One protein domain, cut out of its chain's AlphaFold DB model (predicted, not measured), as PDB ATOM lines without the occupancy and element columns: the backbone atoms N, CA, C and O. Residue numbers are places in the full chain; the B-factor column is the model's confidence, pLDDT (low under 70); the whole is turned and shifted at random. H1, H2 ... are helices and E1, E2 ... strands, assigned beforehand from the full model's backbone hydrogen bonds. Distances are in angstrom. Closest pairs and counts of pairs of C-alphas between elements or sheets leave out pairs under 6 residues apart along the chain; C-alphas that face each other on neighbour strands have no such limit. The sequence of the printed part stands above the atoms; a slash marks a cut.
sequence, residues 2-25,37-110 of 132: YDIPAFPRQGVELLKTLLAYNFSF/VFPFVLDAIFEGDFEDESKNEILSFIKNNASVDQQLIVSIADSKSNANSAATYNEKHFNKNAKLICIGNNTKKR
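Overview. This is residues 2 to 25 and 37 to 110 of the 132 residues of an uncharacterized protein of Halomonas sp. PA16-9 (UniProt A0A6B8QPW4). Three helices stand in a row, H2 between H1 and H3, and a small two-stranded parallel sheet, E1 beside E2, lies to one side of them. H1 and H2 run nearly parallel, H3 is slanted to H2, and at the start of the printed part residues 2 to 6 reach out along the longest axis, away from the helices and the sheet. The printed part has 98 residues with three named helices and two named strands, in the order H1, E1, H2, E2, H3; its class is mostly helix, though just 44 residues are in named elements. It is compact, with a radius of gyration of the C-alphas of 14.6 A, and elongated, spanning 50 by 32 by 26 A.

Arrangement. E1, residues 40 to 42, and E2, residues 72 to 74, are parallel at 12 degrees; N 42 and O 73 are 2.9 A apart, within hydrogen-bond range. With H2, residues 52 to 65, they form a strand-helix-strand unit, two parallel neighbour strands joined through a helix, with a right-handed crossover. H1, residues 11 to 25, and H2 only just touch, with 3 pairs of C-alphas within 8 A, the closest those of Lys 16 and Ile 58 at 6.9 A. They run the same way at a shallow tilt of 3 degrees. H2 touches H3, residues 86 to 94, at a steep tilt of 54 degrees; their closest C-alphas, Ser 60 and His 93, are 6.1 A apart. H1 and H3 are apart. In H1, H2 and H3 every O i to N i+4 pair is within hydrogen-bond range.

Along the chain. E1 measures 6.7 A and E2 6.6 A from first to last C-alpha. H1 measures 21.3 A, from C-alpha 11 at (-8.526, -50.535, -10.526). H2 measures 19.9 A, and H3 10.6 A, ending with C-alpha 94 at (-4.043, -30.363, 2.861).

Size, cuts and confidence. The C-alphas farthest apart, Tyr 2 and Lys 108, are 50.4 A apart. Residues 26 to 36 are not printed; C-alphas 25 and 37 are 11.5 A apart across the cut. The link from E2 to H3 is long, and residues 95 to 110 hold no named element. Residues 2 to 6 and 106 to 110 have pLDDT under 70.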
ATOM      1  N   TYR A   2       9.867 -50.548 -29.001       42.59
ATOM      2  CA  TYR A   2       9.703 -50.275 -27.572       42.59
ATOM      3  C   TYR A   2       8.348 -50.856 -27.162       42.59
ATOM      4  O   TYR A   2       7.322 -50.374 -27.638       42.59
ATOM      5  N   ASP A   3       8.357 -51.914 -26.353       47.25
ATOM      6  CA  ASP A   3       7.161 -52.383 -25.659       47.25
ATOM      7  C   ASP A   3       6.704 -51.239 -24.757       47.25
ATOM      8  O   ASP A   3       7.340 -50.930 -23.749       47.25
ATOM      9  N   ILE A   4       5.634 -50.553 -25.155       57.97
ATOM     10  CA  ILE A   4       4.898 -49.706 -24.228       57.97
ATOM     11  C   ILE A   4       4.290 -50.697 -23.232       57.97
ATOM     12  O   ILE A   4       3.462 -51.509 -23.659       57.97
ATOM     13  N   PRO A   5       4.706 -50.709 -21.949       57.09
ATOM     14  CA  PRO A   5       4.091 -51.594 -20.972       57.09
ATOM     15  C   PRO A   5       2.591 -51.321 -21.012       57.09
ATOM     16  O   PRO A   5       2.169 -50.163 -20.981       57.09
ATOM     17  N   ALA A   6       1.803 -52.380 -21.207       66.19
ATOM     18  CA  ALA A   6       0.368 -52.252 -21.395       66.19
ATOM     19  C   ALA A   6      -0.204 -51.358 -20.288       66.19
ATOM     20  O   ALA A   6       0.004 -51.642 -19.108       66.19
ATOM     21  N   PHE A   7      -0.887 -50.276 -20.680       71.94
ATOM     22  CA  PHE A   7      -1.538 -49.372 -19.736       71.94
ATOM     23  C   PHE A   7      -2.348 -50.195 -18.725       71.94
ATOM     24  O   PHE A   7      -3.037 -51.139 -19.148       71.94
ATOM     25  N   PRO A   8      -2.278 -49.873 -17.418       77.06
ATOM     26  CA  PRO A   8      -3.066 -50.577 -16.420       77.06
ATOM     27  C   PRO A   8      -4.529 -50.560 -16.843       77.06
ATOM     28  O   PRO A   8      -5.062 -49.515 -17.201       77.06
ATOM     29  N   ARG A   9      -5.169 -51.728 -16.875       72.88
ATOM     30  CA  ARG A   9      -6.499 -51.862 -17.491       72.88
ATOM     31  C   ARG A   9      -7.650 -51.639 -16.517       72.88
ATOM     32  O   ARG A   9      -8.780 -51.489 -16.966       72.88
ATOM     33  N   GLN A  10      -7.392 -51.655 -15.209       78.25
ATOM     34  CA  GLN A  10      -8.439 -51.572 -14.194       78.25
ATOM     35  C   GLN A  10      -7.882 -51.163 -12.825       78.25
ATOM     36  O   GLN A  10      -6.693 -51.326 -12.547       78.25
ATOM     37  N   GLY A  11      -8.776 -50.696 -11.955       84.44
ATOM     38  CA  GLY A  11      -8.526 -50.535 -10.526       84.44
ATOM     39  C   GLY A  11      -7.737 -49.274 -10.194       84.44
ATOM     40  O   GLY A  11      -7.722 -48.307 -10.957       84.44
ATOM     41  N   VAL A  12      -7.082 -49.295  -9.034       87.44
ATOM     42  CA  VAL A  12      -6.362 -48.132  -8.498       87.44
ATOM     43  C   VAL A  12      -5.203 -47.696  -9.396       87.44
ATOM     44  O   VAL A  12      -4.969 -46.505  -9.567       87.44
ATOM     45  N   GLU A  13      -4.515 -48.638 -10.039       88.44
ATOM     46  CA  GLU A  13      -3.367 -48.331 -10.898       88.44
ATOM     47  C   GLU A  13      -3.781 -47.620 -12.192       88.44
ATOM     48  O   GLU A  13      -3.077 -46.721 -12.662       88.44
ATOM     49  N   LEU A  14      -4.960 -47.947 -12.739       88.00
ATOM     50  CA  LEU A  14      -5.532 -47.184 -13.851       88.00
ATOM     51  C   LEU A  14      -5.834 -45.748 -13.409       88.00
ATOM     52  O   LEU A  14      -5.449 -44.809 -14.102       88.00
ATOM     53  N   LEU A  15      -6.452 -45.564 -12.240       89.50
ATOM     54  CA  LEU A  15      -6.729 -44.233 -11.702       89.50
ATOM     55  C   LEU A  15      -5.441 -43.424 -11.479       89.50
ATOM     56  O   LEU A  15      -5.363 -42.283 -11.926       89.50
ATOM     57  N   LYS A  16      -4.416 -44.007 -10.847       90.88
ATOM     58  CA  LYS A  16      -3.103 -43.362 -10.657       90.88
ATOM     59  C   LYS A  16      -2.494 -42.934 -11.992       90.88
ATOM     60  O   LYS A  16      -1.995 -41.818 -12.119       90.88
ATOM     61  N   THR A  17      -2.596 -43.794 -13.004       91.38
ATOM     62  CA  THR A  17      -2.102 -43.503 -14.355       91.38
ATOM     63  C   THR A  17      -2.877 -42.358 -15.009       91.38
ATOM     64  O   THR A  17      -2.267 -41.451 -15.572       91.38
ATOM     65  N   LEU A  18      -4.209 -42.358 -14.905       91.12
ATOM     66  CA  LEU A  18      -5.058 -41.284 -15.422       91.12
ATOM     67  C   LEU A  18      -4.795 -39.959 -14.702       91.12
ATOM     68  O   LEU A  18      -4.737 -38.918 -15.350       91.12
ATOM     69  N   LEU A  19      -4.590 -39.977 -13.384       93.81
ATOM     70  CA  LEU A  19      -4.203 -38.787 -12.626       93.81
ATOM     71  C   LEU A  19      -2.868 -38.239 -13.132       93.81
ATOM     72  O   LEU A  19      -2.803 -37.075 -13.525       93.81
ATOM     73  N   ALA A  20      -1.829 -39.074 -13.205       93.81
ATOM     74  CA  ALA A  20      -0.524 -38.660 -13.714       93.81
ATOM     75  C   ALA A  20      -0.614 -38.083 -15.137       93.81
ATOM     76  O   ALA A  20      -0.011 -37.045 -15.426       93.81
ATOM     77  N   TYR A  21      -1.412 -38.711 -16.005       94.19
ATOM     78  CA  TYR A  21      -1.670 -38.226 -17.357       94.19
ATOM     79  C   TYR A  21      -2.358 -36.855 -17.364       94.19
ATOM     80  O   TYR A  21      -1.859 -35.936 -18.009       94.19
ATOM     81  N   ASN A  22      -3.458 -36.685 -16.624       94.25
ATOM     82  CA  ASN A  22      -4.206 -35.427 -16.598       94.25
ATOM     83  C   ASN A  22      -3.363 -34.267 -16.045       94.25
ATOM     84  O   ASN A  22      -3.346 -33.193 -16.642       94.25
ATOM     85  N   PHE A  23      -2.608 -34.485 -14.962       95.12
ATOM     86  CA  PHE A  23      -1.688 -33.469 -14.435       95.12
ATOM     87  C   PHE A  23      -0.594 -33.115 -15.449       95.12
ATOM     88  O   PHE A  23      -0.345 -31.938 -15.698       95.12
ATOM     89  N   SER A  24       0.007 -34.114 -16.102       94.31
ATOM     90  CA  SER A  24       1.020 -33.876 -17.142       94.31
ATOM     91  C   SER A  24       0.454 -33.090 -18.328       94.31
ATOM     92  O   SER A  24       1.121 -32.210 -18.874       94.31
ATOM     93  N   PHE A  25      -0.785 -33.386 -18.720       92.69
ATOM     94  CA  PHE A  25      -1.475 -32.705 -19.809       92.69
ATOM     95  C   PHE A  25      -1.783 -31.242 -19.464       92.69
ATOM     96  O   PHE A  25      -1.514 -30.354 -20.272       92.69
ATOM     97  N   VAL A  37      -6.046 -21.117 -18.810       86.75
ATOM     98  CA  VAL A  37      -6.235 -22.388 -18.117       86.75
ATOM     99  C   VAL A  37      -7.371 -22.238 -17.110       86.75
ATOM    100  O   VAL A  37      -7.267 -21.499 -16.134       86.75
ATOM    101  N   PHE A  38      -8.470 -22.939 -17.369       90.44
ATOM    102  CA  PHE A  38      -9.622 -23.002 -16.470       90.44
ATOM    103  C   PHE A  38      -9.301 -23.786 -15.187       90.44
ATOM    104  O   PHE A  38      -8.292 -24.504 -15.135       90.44
ATOM    105  N   PRO A  39     -10.153 -23.691 -14.149       93.31
ATOM    106  CA  PRO A  39     -10.049 -24.558 -12.984       93.31
ATOM    107  C   PRO A  39      -9.926 -26.032 -13.381       93.31
ATOM    108  O   PRO A  39     -10.650 -26.519 -14.252       93.31
ATOM    109  N   PHE A  40      -8.997 -26.744 -12.748       94.81
ATOM    110  CA  PHE A  40      -8.818 -28.171 -12.968       94.81
ATOM    111  C   PHE A  40      -9.798 -28.934 -12.083       94.81
ATOM    112  O   PHE A  40      -9.767 -28.788 -10.862       94.81
ATOM    113  N   VAL A  41     -10.673 -29.732 -12.688       94.94
ATOM    114  CA  VAL A  41     -11.706 -30.480 -11.966       94.94
ATOM    115  C   VAL A  41     -11.426 -31.972 -12.070       94.94
ATOM    116  O   VAL A  41     -11.304 -32.512 -13.168       94.94
ATOM    117  N   LEU A  42     -11.340 -32.632 -10.917       93.88
ATOM    118  CA  LEU A  42     -11.233 -34.080 -10.788       93.88
ATOM    119  C   LEU A  42     -12.474 -34.594 -10.062       93.88
ATOM    120  O   LEU A  42     -12.620 -34.415  -8.851       93.88
ATOM    121  N   ASP A  43     -13.378 -35.204 -10.818       90.38
ATOM    122  CA  ASP A  43     -14.624 -35.737 -10.281       90.38
ATOM    123  C   ASP A  43     -14.454 -37.183  -9.801       90.38
ATOM    124  O   ASP A  43     -13.705 -37.960 -10.391       90.38
ATOM    125  N   ALA A  44     -15.144 -37.518  -8.712       87.94
ATOM    126  CA  ALA A  44     -15.258 -38.842  -8.121       87.94
ATOM    127  C   ALA A  44     -13.922 -39.599  -8.028       87.94
ATOM    128  O   ALA A  44     -13.839 -40.773  -8.375       87.94
ATOM    129  N   ILE A  45     -12.866 -38.973  -7.492       90.31
ATOM    130  CA  ILE A  45     -11.521 -39.589  -7.483       90.31
ATOM    131  C   ILE A  45     -11.441 -40.908  -6.691       90.31
ATOM    132  O   ILE A  45     -10.451 -41.621  -6.784       90.31
ATOM    133  N   PHE A  46     -12.470 -41.251  -5.912       87.88
ATOM    134  CA  PHE A  46     -12.621 -42.539  -5.229       87.88
ATOM    135  C   PHE A  46     -13.798 -43.350  -5.791       87.88
ATOM    136  O   PHE A  46     -14.587 -43.902  -5.032       87.88
ATOM    137  N   GLU A  47     -13.950 -43.394  -7.117       74.12
ATOM    138  CA  GLU A  47     -15.013 -44.166  -7.784       74.12
ATOM    139  C   GLU A  47     -14.909 -45.684  -7.514       74.12
ATOM    140  O   GLU A  47     -15.906 -46.401  -7.561       74.12
ATOM    141  N   GLY A  48     -13.711 -46.178  -7.182       70.50
ATOM    142  CA  GLY A  48     -13.471 -47.561  -6.767       70.50
ATOM    143  C   GLY A  48     -13.393 -47.745  -5.250       70.50
ATOM    144  O   GLY A  48     -13.082 -46.819  -4.496       70.50
ATOM    145  N   ASP A  49     -13.616 -48.982  -4.801       74.38
ATOM    146  CA  ASP A  49     -13.350 -49.373  -3.418       74.38
ATOM    147  C   ASP A  49     -11.840 -49.549  -3.215       74.38
ATOM    148  O   ASP A  49     -11.263 -50.606  -3.476       74.38
ATOM    149  N   PHE A  50     -11.178 -48.450  -2.858       81.88
ATOM    150  CA  PHE A  50      -9.743 -48.423  -2.600       81.88
ATOM    151  C   PHE A  50      -9.451 -48.485  -1.105       81.88
ATOM    152  O   PHE A  50     -10.107 -47.823  -0.292       81.88
ATOM    153  N   GLU A  51      -8.390 -49.208  -0.763       85.81
ATOM    154  CA  GLU A  51      -7.824 -49.204   0.579       85.81
ATOM    155  C   GLU A  51      -7.339 -47.800   0.969       85.81
ATOM    156  O   GLU A  51      -6.977 -46.972   0.124       85.81
ATOM    157  N   ASP A  52      -7.313 -47.520   2.272       86.81
ATOM    158  CA  ASP A  52      -6.931 -46.203   2.783       86.81
ATOM    159  C   ASP A  52      -5.506 -45.801   2.380       86.81
ATOM    160  O   ASP A  52      -5.257 -44.617   2.152       86.81
ATOM    161  N   GLU A  53      -4.576 -46.752   2.261       89.88
ATOM    162  CA  GLU A  53      -3.214 -46.499   1.777       89.88
ATOM    163  C   GLU A  53      -3.234 -45.885   0.372       89.88
ATOM    164  O   GLU A  53      -2.725 -44.782   0.171       89.88
ATOM    165  N   SER A  54      -3.953 -46.515  -0.558       90.19
ATOM    166  CA  SER A  54      -4.131 -46.017  -1.924       90.19
ATOM    167  C   SER A  54      -4.798 -44.639  -1.970       90.19
ATOM    168  O   SER A  54      -4.356 -43.756  -2.706       90.19
ATOM    169  N   LYS A  55      -5.836 -44.409  -1.153       91.56
ATOM    170  CA  LYS A  55      -6.490 -43.090  -1.053       91.56
ATOM    171  C   LYS A  55      -5.520 -42.017  -0.552       91.56
ATOM    172  O   LYS A  55      -5.522 -40.896  -1.060       91.56
ATOM    173  N   ASN A  56      -4.670 -42.353   0.419       92.81
ATOM    174  CA  ASN A  56      -3.654 -41.443   0.947       92.81
ATOM    175  C   ASN A  56      -2.577 -41.111  -0.094       92.81
ATOM    176  O   ASN A  56      -2.183 -39.947  -0.193       92.81
ATOM    177  N   GLU A  57      -2.123 -42.098  -0.868       94.25
ATOM    178  CA  GLU A  57      -1.179 -41.888  -1.971       94.25
ATOM    179  C   GLU A  57      -1.758 -40.945  -3.027       94.25
ATOM    180  O   GLU A  57      -1.110 -39.971  -3.408       94.25
ATOM    181  N   ILE A  58      -3.005 -41.188  -3.449       94.88
ATOM    182  CA  ILE A  58      -3.711 -40.362  -4.435       94.88
ATOM    183  C   ILE A  58      -3.816 -38.911  -3.958       94.88
ATOM    184  O   ILE A  58      -3.451 -37.992  -4.690       94.88
ATOM    185  N   LEU A  59      -4.276 -38.682  -2.726       94.94
ATOM    186  CA  LEU A  59      -4.419 -37.324  -2.190       94.94
ATOM    187  C   LEU A  59      -3.070 -36.620  -2.020       94.94
ATOM    188  O   LEU A  59      -2.964 -35.428  -2.309       94.94
ATOM    189  N   SER A  60      -2.033 -37.352  -1.607       94.94
ATOM    190  CA  SER A  60      -0.671 -36.811  -1.510       94.94
ATOM    191  C   SER A  60      -0.134 -36.417  -2.884       94.94
ATOM    192  O   SER A  60       0.434 -35.338  -3.038       94.94
ATOM    193  N   PHE A  61      -0.354 -37.258  -3.898       95.88
ATOM    194  CA  PHE A  61       0.008 -36.956  -5.280       95.88
ATOM    195  C   PHE A  61      -0.701 -35.694  -5.775       95.88
ATOM    196  O   PHE A  61      -0.042 -34.783  -6.274       95.88
ATOM    197  N   ILE A  62      -2.020 -35.607  -5.583       95.62
ATOM    198  CA  ILE A  62      -2.823 -34.444  -5.976       95.62
ATOM    199  C   ILE A  62      -2.302 -33.175  -5.298       95.62
ATOM    200  O   ILE A  62      -2.051 -32.185  -5.975       95.62
ATOM    201  N   LYS A  63      -2.088 -33.203  -3.977       94.19
ATOM    202  CA  LYS A  63      -1.567 -32.059  -3.215       94.19
ATOM    203  C   LYS A  63      -0.203 -31.596  -3.735       94.19
ATOM    204  O   LYS A  63       0.013 -30.401  -3.887       94.19
ATOM    205  N   ASN A  64       0.705 -32.532  -3.997       94.12
ATOM    206  CA  ASN A  64       2.077 -32.217  -4.400       94.12
ATOM    207  C   ASN A  64       2.189 -31.723  -5.849       94.12
ATOM    208  O   ASN A  64       3.176 -31.075  -6.182       94.12
ATOM    209  N   ASN A  65       1.203 -32.029  -6.696       94.25
ATOM    210  CA  ASN A  65       1.173 -31.607  -8.100       94.25
ATOM    211  C   ASN A  65       0.122 -30.519  -8.372       94.25
ATOM    212  O   ASN A  65      -0.021 -30.069  -9.507       94.25
ATOM    213  N   ALA A  66      -0.621 -30.086  -7.352       91.56
ATOM    214  CA  ALA A  66      -1.512 -28.945  -7.458       91.56
ATOM    215  C   ALA A  66      -0.692 -27.677  -7.720       91.56
ATOM    216  O   ALA A  66       0.319 -27.410  -7.072       91.56
ATOM    217  N   SER A  67      -1.144 -26.885  -8.683       86.75
ATOM    218  CA  SER A  67      -0.498 -25.630  -9.044       86.75
ATOM    219  C   SER A  67      -1.005 -24.494  -8.169       86.75
ATOM    220  O   SER A  67      -2.178 -24.460  -7.808       86.75
ATOM    221  N   VAL A  68      -0.119 -23.557  -7.836       83.75
ATOM    222  CA  VAL A  68      -0.459 -22.391  -7.006       83.75
ATOM    223  C   VAL A  68      -1.348 -21.402  -7.768       83.75
ATOM    224  O   VAL A  68      -2.238 -20.799  -7.176       83.75
ATOM    225  N   ASP A  69      -1.161 -21.300  -9.085       87.38
ATOM    226  CA  ASP A  69      -1.815 -20.299  -9.939       87.38
ATOM    227  C   ASP A  69      -3.065 -20.834 -10.655       87.38
ATOM    228  O   ASP A  69      -3.618 -20.183 -11.541       87.38
ATOM    229  N   GLN A  70      -3.523 -22.036 -10.297       90.94
ATOM    230  CA  GLN A  70      -4.702 -22.659 -10.890       90.94
ATOM    231  C   GLN A  70      -5.585 -23.255  -9.799       90.94
ATOM    232  O   GLN A  70      -5.143 -24.076  -8.997       90.94
ATOM    233  N   GLN A  71      -6.869 -22.897  -9.810       92.88
ATOM    234  CA  GLN A  71      -7.835 -23.515  -8.912       92.88
ATOM    235  C   GLN A  71      -7.984 -25.008  -9.237       92.88
ATOM    236  O   GLN A  71      -8.223 -25.381 -10.385       92.88
ATOM    237  N   LEU A  72      -7.877 -25.848  -8.209       94.88
ATOM    238  CA  LEU A  72      -8.128 -27.283  -8.279       94.88
ATOM    239  C   LEU A  72      -9.398 -27.611  -7.489       94.88
ATOM    240  O   LEU A  72      -9.513 -27.254  -6.316       94.88
ATOM    241  N   ILE A  73     -10.328 -28.318  -8.125       95.56
ATOM    242  CA  ILE A  73     -11.561 -28.812  -7.513       95.56
ATOM    243  C   ILE A  73     -11.529 -30.334  -7.568       95.56
ATOM    244  O   ILE A  73     -11.363 -30.923  -8.632       95.56
ATOM    245  N   VAL A  74     -11.697 -30.967  -6.412       93.75
ATOM    246  CA  VAL A  74     -11.730 -32.423  -6.284       93.75
ATOM    247  C   VAL A  74     -13.027 -32.815  -5.605       93.75
ATOM    248  O   VAL A  74     -13.359 -32.258  -4.557       93.75
ATOM    249  N   SER A  75     -13.738 -33.785  -6.172       91.44
ATOM    250  CA  SER A  75     -14.911 -34.370  -5.529       91.44
ATOM    251  C   SER A  75     -14.618 -35.804  -5.071       91.44
ATOM    252  O   SER A  75     -13.916 -36.581  -5.726       91.44
ATOM    253  N   ILE A  76     -15.147 -36.146  -3.898       88.69
ATOM    254  CA  ILE A  76     -15.081 -37.487  -3.318       88.69
ATOM    255  C   ILE A  76     -16.461 -37.880  -2.808       88.69
ATOM    256  O   ILE A  76     -17.207 -37.043  -2.298       88.69
ATOM    257  N   ALA A  77     -16.787 -39.166  -2.904       83.44
ATOM    258  CA  ALA A  77     -17.947 -39.704  -2.216       83.44
ATOM    259  C   ALA A  77     -17.635 -39.807  -0.714       83.44
ATOM    260  O   ALA A  77     -16.767 -40.577  -0.301       83.44
ATOM    261  N   ASP A  78     -18.350 -39.033   0.102       78.44
ATOM    262  CA  ASP A  78     -18.245 -39.077   1.560       78.44
ATOM    263  C   ASP A  78     -19.535 -39.641   2.170       78.44
ATOM    264  O   ASP A  78     -20.649 -39.276   1.786       78.44
ATOM    265  N   SER A  79     -19.395 -40.565   3.117       73.38
ATOM    266  CA  SER A  79     -20.515 -41.208   3.800       73.38
ATOM    267  C   SER A  79     -20.188 -41.403   5.274       73.38
ATOM    268  O   SER A  79     -19.035 -41.613   5.640       73.38
ATOM    269  N   LYS A  80     -21.207 -41.403   6.144       70.38
ATOM    270  CA  LYS A  80     -21.017 -41.659   7.586       70.38
ATOM    271  C   LYS A  80     -20.395 -43.022   7.914       70.38
ATOM    272  O   LYS A  80     -19.915 -43.199   9.026       70.38
ATOM    273  N   SER A  81     -20.439 -43.980   6.989       70.69
ATOM    274  CA  SER A  81     -19.800 -45.291   7.138       70.69
ATOM    275  C   SER A  81     -18.322 -45.301   6.744       70.69
ATOM    276  O   SER A  81     -17.649 -46.298   6.994       70.69
ATOM    277  N   ASN A  82     -17.804 -44.231   6.135       75.06
ATOM    278  CA  ASN A  82     -16.393 -44.154   5.777       75.06
ATOM    279  C   ASN A  82     -15.551 -43.967   7.046       75.06
ATOM    280  O   ASN A  82     -15.871 -43.135   7.893       75.06
ATOM    281  N   ALA A  83     -14.435 -44.693   7.151       78.38
ATOM    282  CA  ALA A  83     -13.481 -44.514   8.248       78.38
ATOM    283  C   ALA A  83     -12.870 -43.099   8.261       78.38
ATOM    284  O   ALA A  83     -12.585 -42.546   9.321       78.38
ATOM    285  N   ASN A  84     -12.704 -42.506   7.076       84.50
ATOM    286  CA  ASN A  84     -12.160 -41.171   6.874       84.50
ATOM    287  C   ASN A  84     -13.193 -40.287   6.165       84.50
ATOM    288  O   ASN A  84     -13.760 -40.683   5.146       84.50
ATOM    289  N   SER A  85     -13.398 -39.081   6.691       86.81
ATOM    290  CA  SER A  85     -14.258 -38.056   6.085       86.81
ATOM    291  C   SER A  85     -13.450 -37.078   5.229       86.81
ATOM    292  O   SER A  85     -12.222 -37.001   5.347       86.81
ATOM    293  N   ALA A  86     -14.130 -36.243   4.438       88.56
ATOM    294  CA  ALA A  86     -13.490 -35.134   3.723       88.56
ATOM    295  C   ALA A  86     -12.696 -34.204   4.664       88.56
ATOM    296  O   ALA A  86     -11.604 -33.748   4.320       88.56
ATOM    297  N   ALA A  87     -13.201 -33.970   5.881       90.00
ATOM    298  CA  ALA A  87     -12.508 -33.176   6.895       90.00
ATOM    299  C   ALA A  87     -11.211 -33.848   7.366       90.00
ATOM    300  O   ALA A  87     -10.172 -33.192   7.453       90.00
ATOM    301  N   THR A  88     -11.253 -35.163   7.596       91.75
ATOM    302  CA  THR A  88     -10.081 -35.963   7.982       91.75
ATOM    303  C   THR A  88      -9.006 -35.921   6.897       91.75
ATOM    304  O   THR A  88      -7.828 -35.713   7.187       91.75
ATOM    305  N   TYR A  89      -9.403 -36.055   5.628       92.12
ATOM    306  CA  TYR A  89      -8.479 -35.951   4.502       92.12
ATOM    307  C   TYR A  89      -7.889 -34.543   4.347       92.12
ATOM    308  O   TYR A  89      -6.693 -34.416   4.092       92.12
ATOM    309  N   ASN A  90      -8.685 -33.489   4.547       93.44
ATOM    310  CA  ASN A  90      -8.205 -32.104   4.512       93.44
ATOM    311  C   ASN A  90      -7.152 -31.831   5.592       93.44
ATOM    312  O   ASN A  90      -6.108 -31.240   5.317       93.44
ATOM    313  N   GLU A  91      -7.400 -32.291   6.816       94.44
ATOM    314  CA  GLU A  91      -6.435 -32.176   7.908       94.44
ATOM    315  C   GLU A  91      -5.143 -32.938   7.601       94.44
ATOM    316  O   GLU A  91      -4.061 -32.362   7.703       94.44
ATOM    317  N   LYS A  92      -5.257 -34.196   7.163       94.50
ATOM    318  CA  LYS A  92      -4.105 -35.074   6.927       94.50
ATOM    319  C   LYS A  92      -3.251 -34.653   5.730       94.50
ATOM    320  O   LYS A  92      -2.027 -34.700   5.806       94.50
ATOM    321  N   HIS A  93      -3.884 -34.273   4.621       94.25
ATOM    322  CA  HIS A  93      -3.192 -34.076   3.344       94.25
ATOM    323  C   HIS A  93      -3.042 -32.610   2.971       94.25
ATOM    324  O   HIS A  93      -2.012 -32.230   2.423       94.25
ATOM    325  N   PHE A  94      -4.000 -31.756   3.317       92.25
ATOM    326  CA  PHE A  94      -4.043 -30.363   2.861       92.25
ATOM    327  C   PHE A  94      -3.819 -29.347   3.989       92.25
ATOM    328  O   PHE A  94      -3.996 -28.151   3.770       92.25
ATOM    329  N   ASN A  95      -3.405 -29.789   5.182       92.62
ATOM    330  CA  ASN A  95      -3.148 -28.931   6.344       92.62
ATOM    331  C   ASN A  95      -4.341 -28.018   6.702       92.62
ATOM    332  O   ASN A  95      -4.138 -26.892   7.145       92.62
ATOM    333  N   LYS A  96      -5.582 -28.481   6.479       93.25
ATOM    334  CA  LYS A  96      -6.829 -27.699   6.649       93.25
ATOM    335  C   LYS A  96      -6.972 -26.487   5.715       93.25
ATOM    336  O   LYS A  96      -7.864 -25.667   5.921       93.25
ATOM    337  N   ASN A  97      -6.146 -26.381   4.675       91.44
ATOM    338  CA  ASN A  97      -6.196 -25.263   3.732       91.44
ATOM    339  C   ASN A  97      -7.234 -25.457   2.619       91.44
ATOM    340  O   ASN A  97      -7.641 -24.473   2.001       91.44
ATOM    341  N   ALA A  98      -7.685 -26.690   2.357       92.06
ATOM    342  CA  ALA A  98      -8.717 -26.912   1.352       92.06
ATOM    343  C   ALA A  98     -10.073 -26.386   1.849       92.06
ATOM    344  O   ALA A  98     -10.458 -26.594   3.004       92.06
ATOM    345  N   LYS A  99     -10.813 -25.714   0.962       93.44
ATOM    346  CA  LYS A  99     -12.199 -25.318   1.221       93.44
ATOM    347  C   LYS A  99     -13.102 -26.523   0.980       93.44
ATOM    348  O   LYS A  99     -13.047 -27.130  -0.083       93.44
ATOM    349  N   LEU A 100     -13.902 -26.880   1.981       91.00
ATOM    350  CA  LEU A 100     -14.778 -28.047   1.928       91.00
ATOM    351  C   LEU A 100     -16.206 -27.613   1.628       91.00
ATOM    352  O   LEU A 100     -16.776 -26.807   2.362       91.00
ATOM    353  N   ILE A 101     -16.778 -28.178   0.569       87.69
ATOM    354  CA  ILE A 101     -18.188 -28.026   0.218       87.69
ATOM    355  C   ILE A 101     -18.831 -29.398   0.395       87.69
ATOM    356  O   ILE A 101     -18.629 -30.300  -0.415       87.69
ATOM    357  N   CYS A 102     -19.580 -29.572   1.483       82.75
ATOM    358  CA  CYS A 102     -20.260 -30.827   1.783       82.75
ATOM    359  C   CYS A 102     -21.718 -30.752   1.333       82.75
ATOM    360  O   CYS A 102     -22.546 -30.094   1.960       82.75
ATOM    361  N   ILE A 103     -22.052 -31.467   0.264       79.88
ATOM    362  CA  ILE A 103     -23.419 -31.514  -0.255       79.88
ATOM    363  C   ILE A 103     -24.199 -32.580   0.521       79.88
ATOM    364  O   ILE A 103     -23.876 -33.765   0.480       79.88
ATOM    365  N   GLY A 104     -25.252 -32.175   1.237       74.94
ATOM    366  CA  GLY A 104     -26.119 -33.116   1.953       74.94
ATOM    367  C   GLY A 104     -25.642 -33.584   3.317       74.94
ATOM    368  O   GLY A 104     -26.153 -34.593   3.813       74.94
ATOM    369  N   ASN A 105     -24.673 -32.885   3.917       71.38
ATOM    370  CA  ASN A 105     -24.159 -33.165   5.263       71.38
ATOM    371  C   ASN A 105     -23.816 -34.651   5.483       71.38
ATOM    372  O   ASN A 105     -24.125 -35.211   6.537       71.38
ATOM    373  N   ASN A 106     -23.274 -35.320   4.459       66.94
ATOM    374  CA  ASN A 106     -22.899 -36.742   4.462       66.94
ATOM    375  C   ASN A 106     -24.039 -37.711   4.854       66.94
ATOM    376  O   ASN A 106     -23.795 -38.850   5.258       66.94
ATOM    377  N   THR A 107     -25.296 -37.260   4.780       64.25
ATOM    378  CA  THR A 107     -26.494 -38.012   5.208       64.25
ATOM    379  C   THR A 107     -27.534 -38.134   4.110       64.25
ATOM    380  O   THR A 107     -28.218 -39.153   4.011       64.25
ATOM    381  N   LYS A 108     -27.656 -37.104   3.277       66.25
ATOM    382  CA  LYS A 108     -28.687 -36.993   2.253       66.25
ATOM    383  C   LYS A 108     -28.113 -37.347   0.879       66.25
ATOM    384  O   LYS A 108     -27.130 -36.765   0.435       66.25
ATOM    385  N   LYS A 109     -28.756 -38.294   0.183       63.12
ATOM    386  CA  LYS A 109     -28.310 -38.814  -1.127       63.12
ATOM    387  C   LYS A 109     -28.747 -37.971  -2.338       63.12
ATOM    388  O   LYS A 109     -28.272 -38.220  -3.437       63.12
ATOM    389  N   ARG A 110     -29.686 -37.027  -2.177       64.81
ATOM    390  CA  ARG A 110     -30.287 -36.235  -3.280       64.81
ATOM    391  C   ARG A 110     -30.393 -34.742  -2.969       64.81
ATOM    392  O   ARG A 110     -31.270 -34.058  -3.478       64.81
TER     393      ARG A 110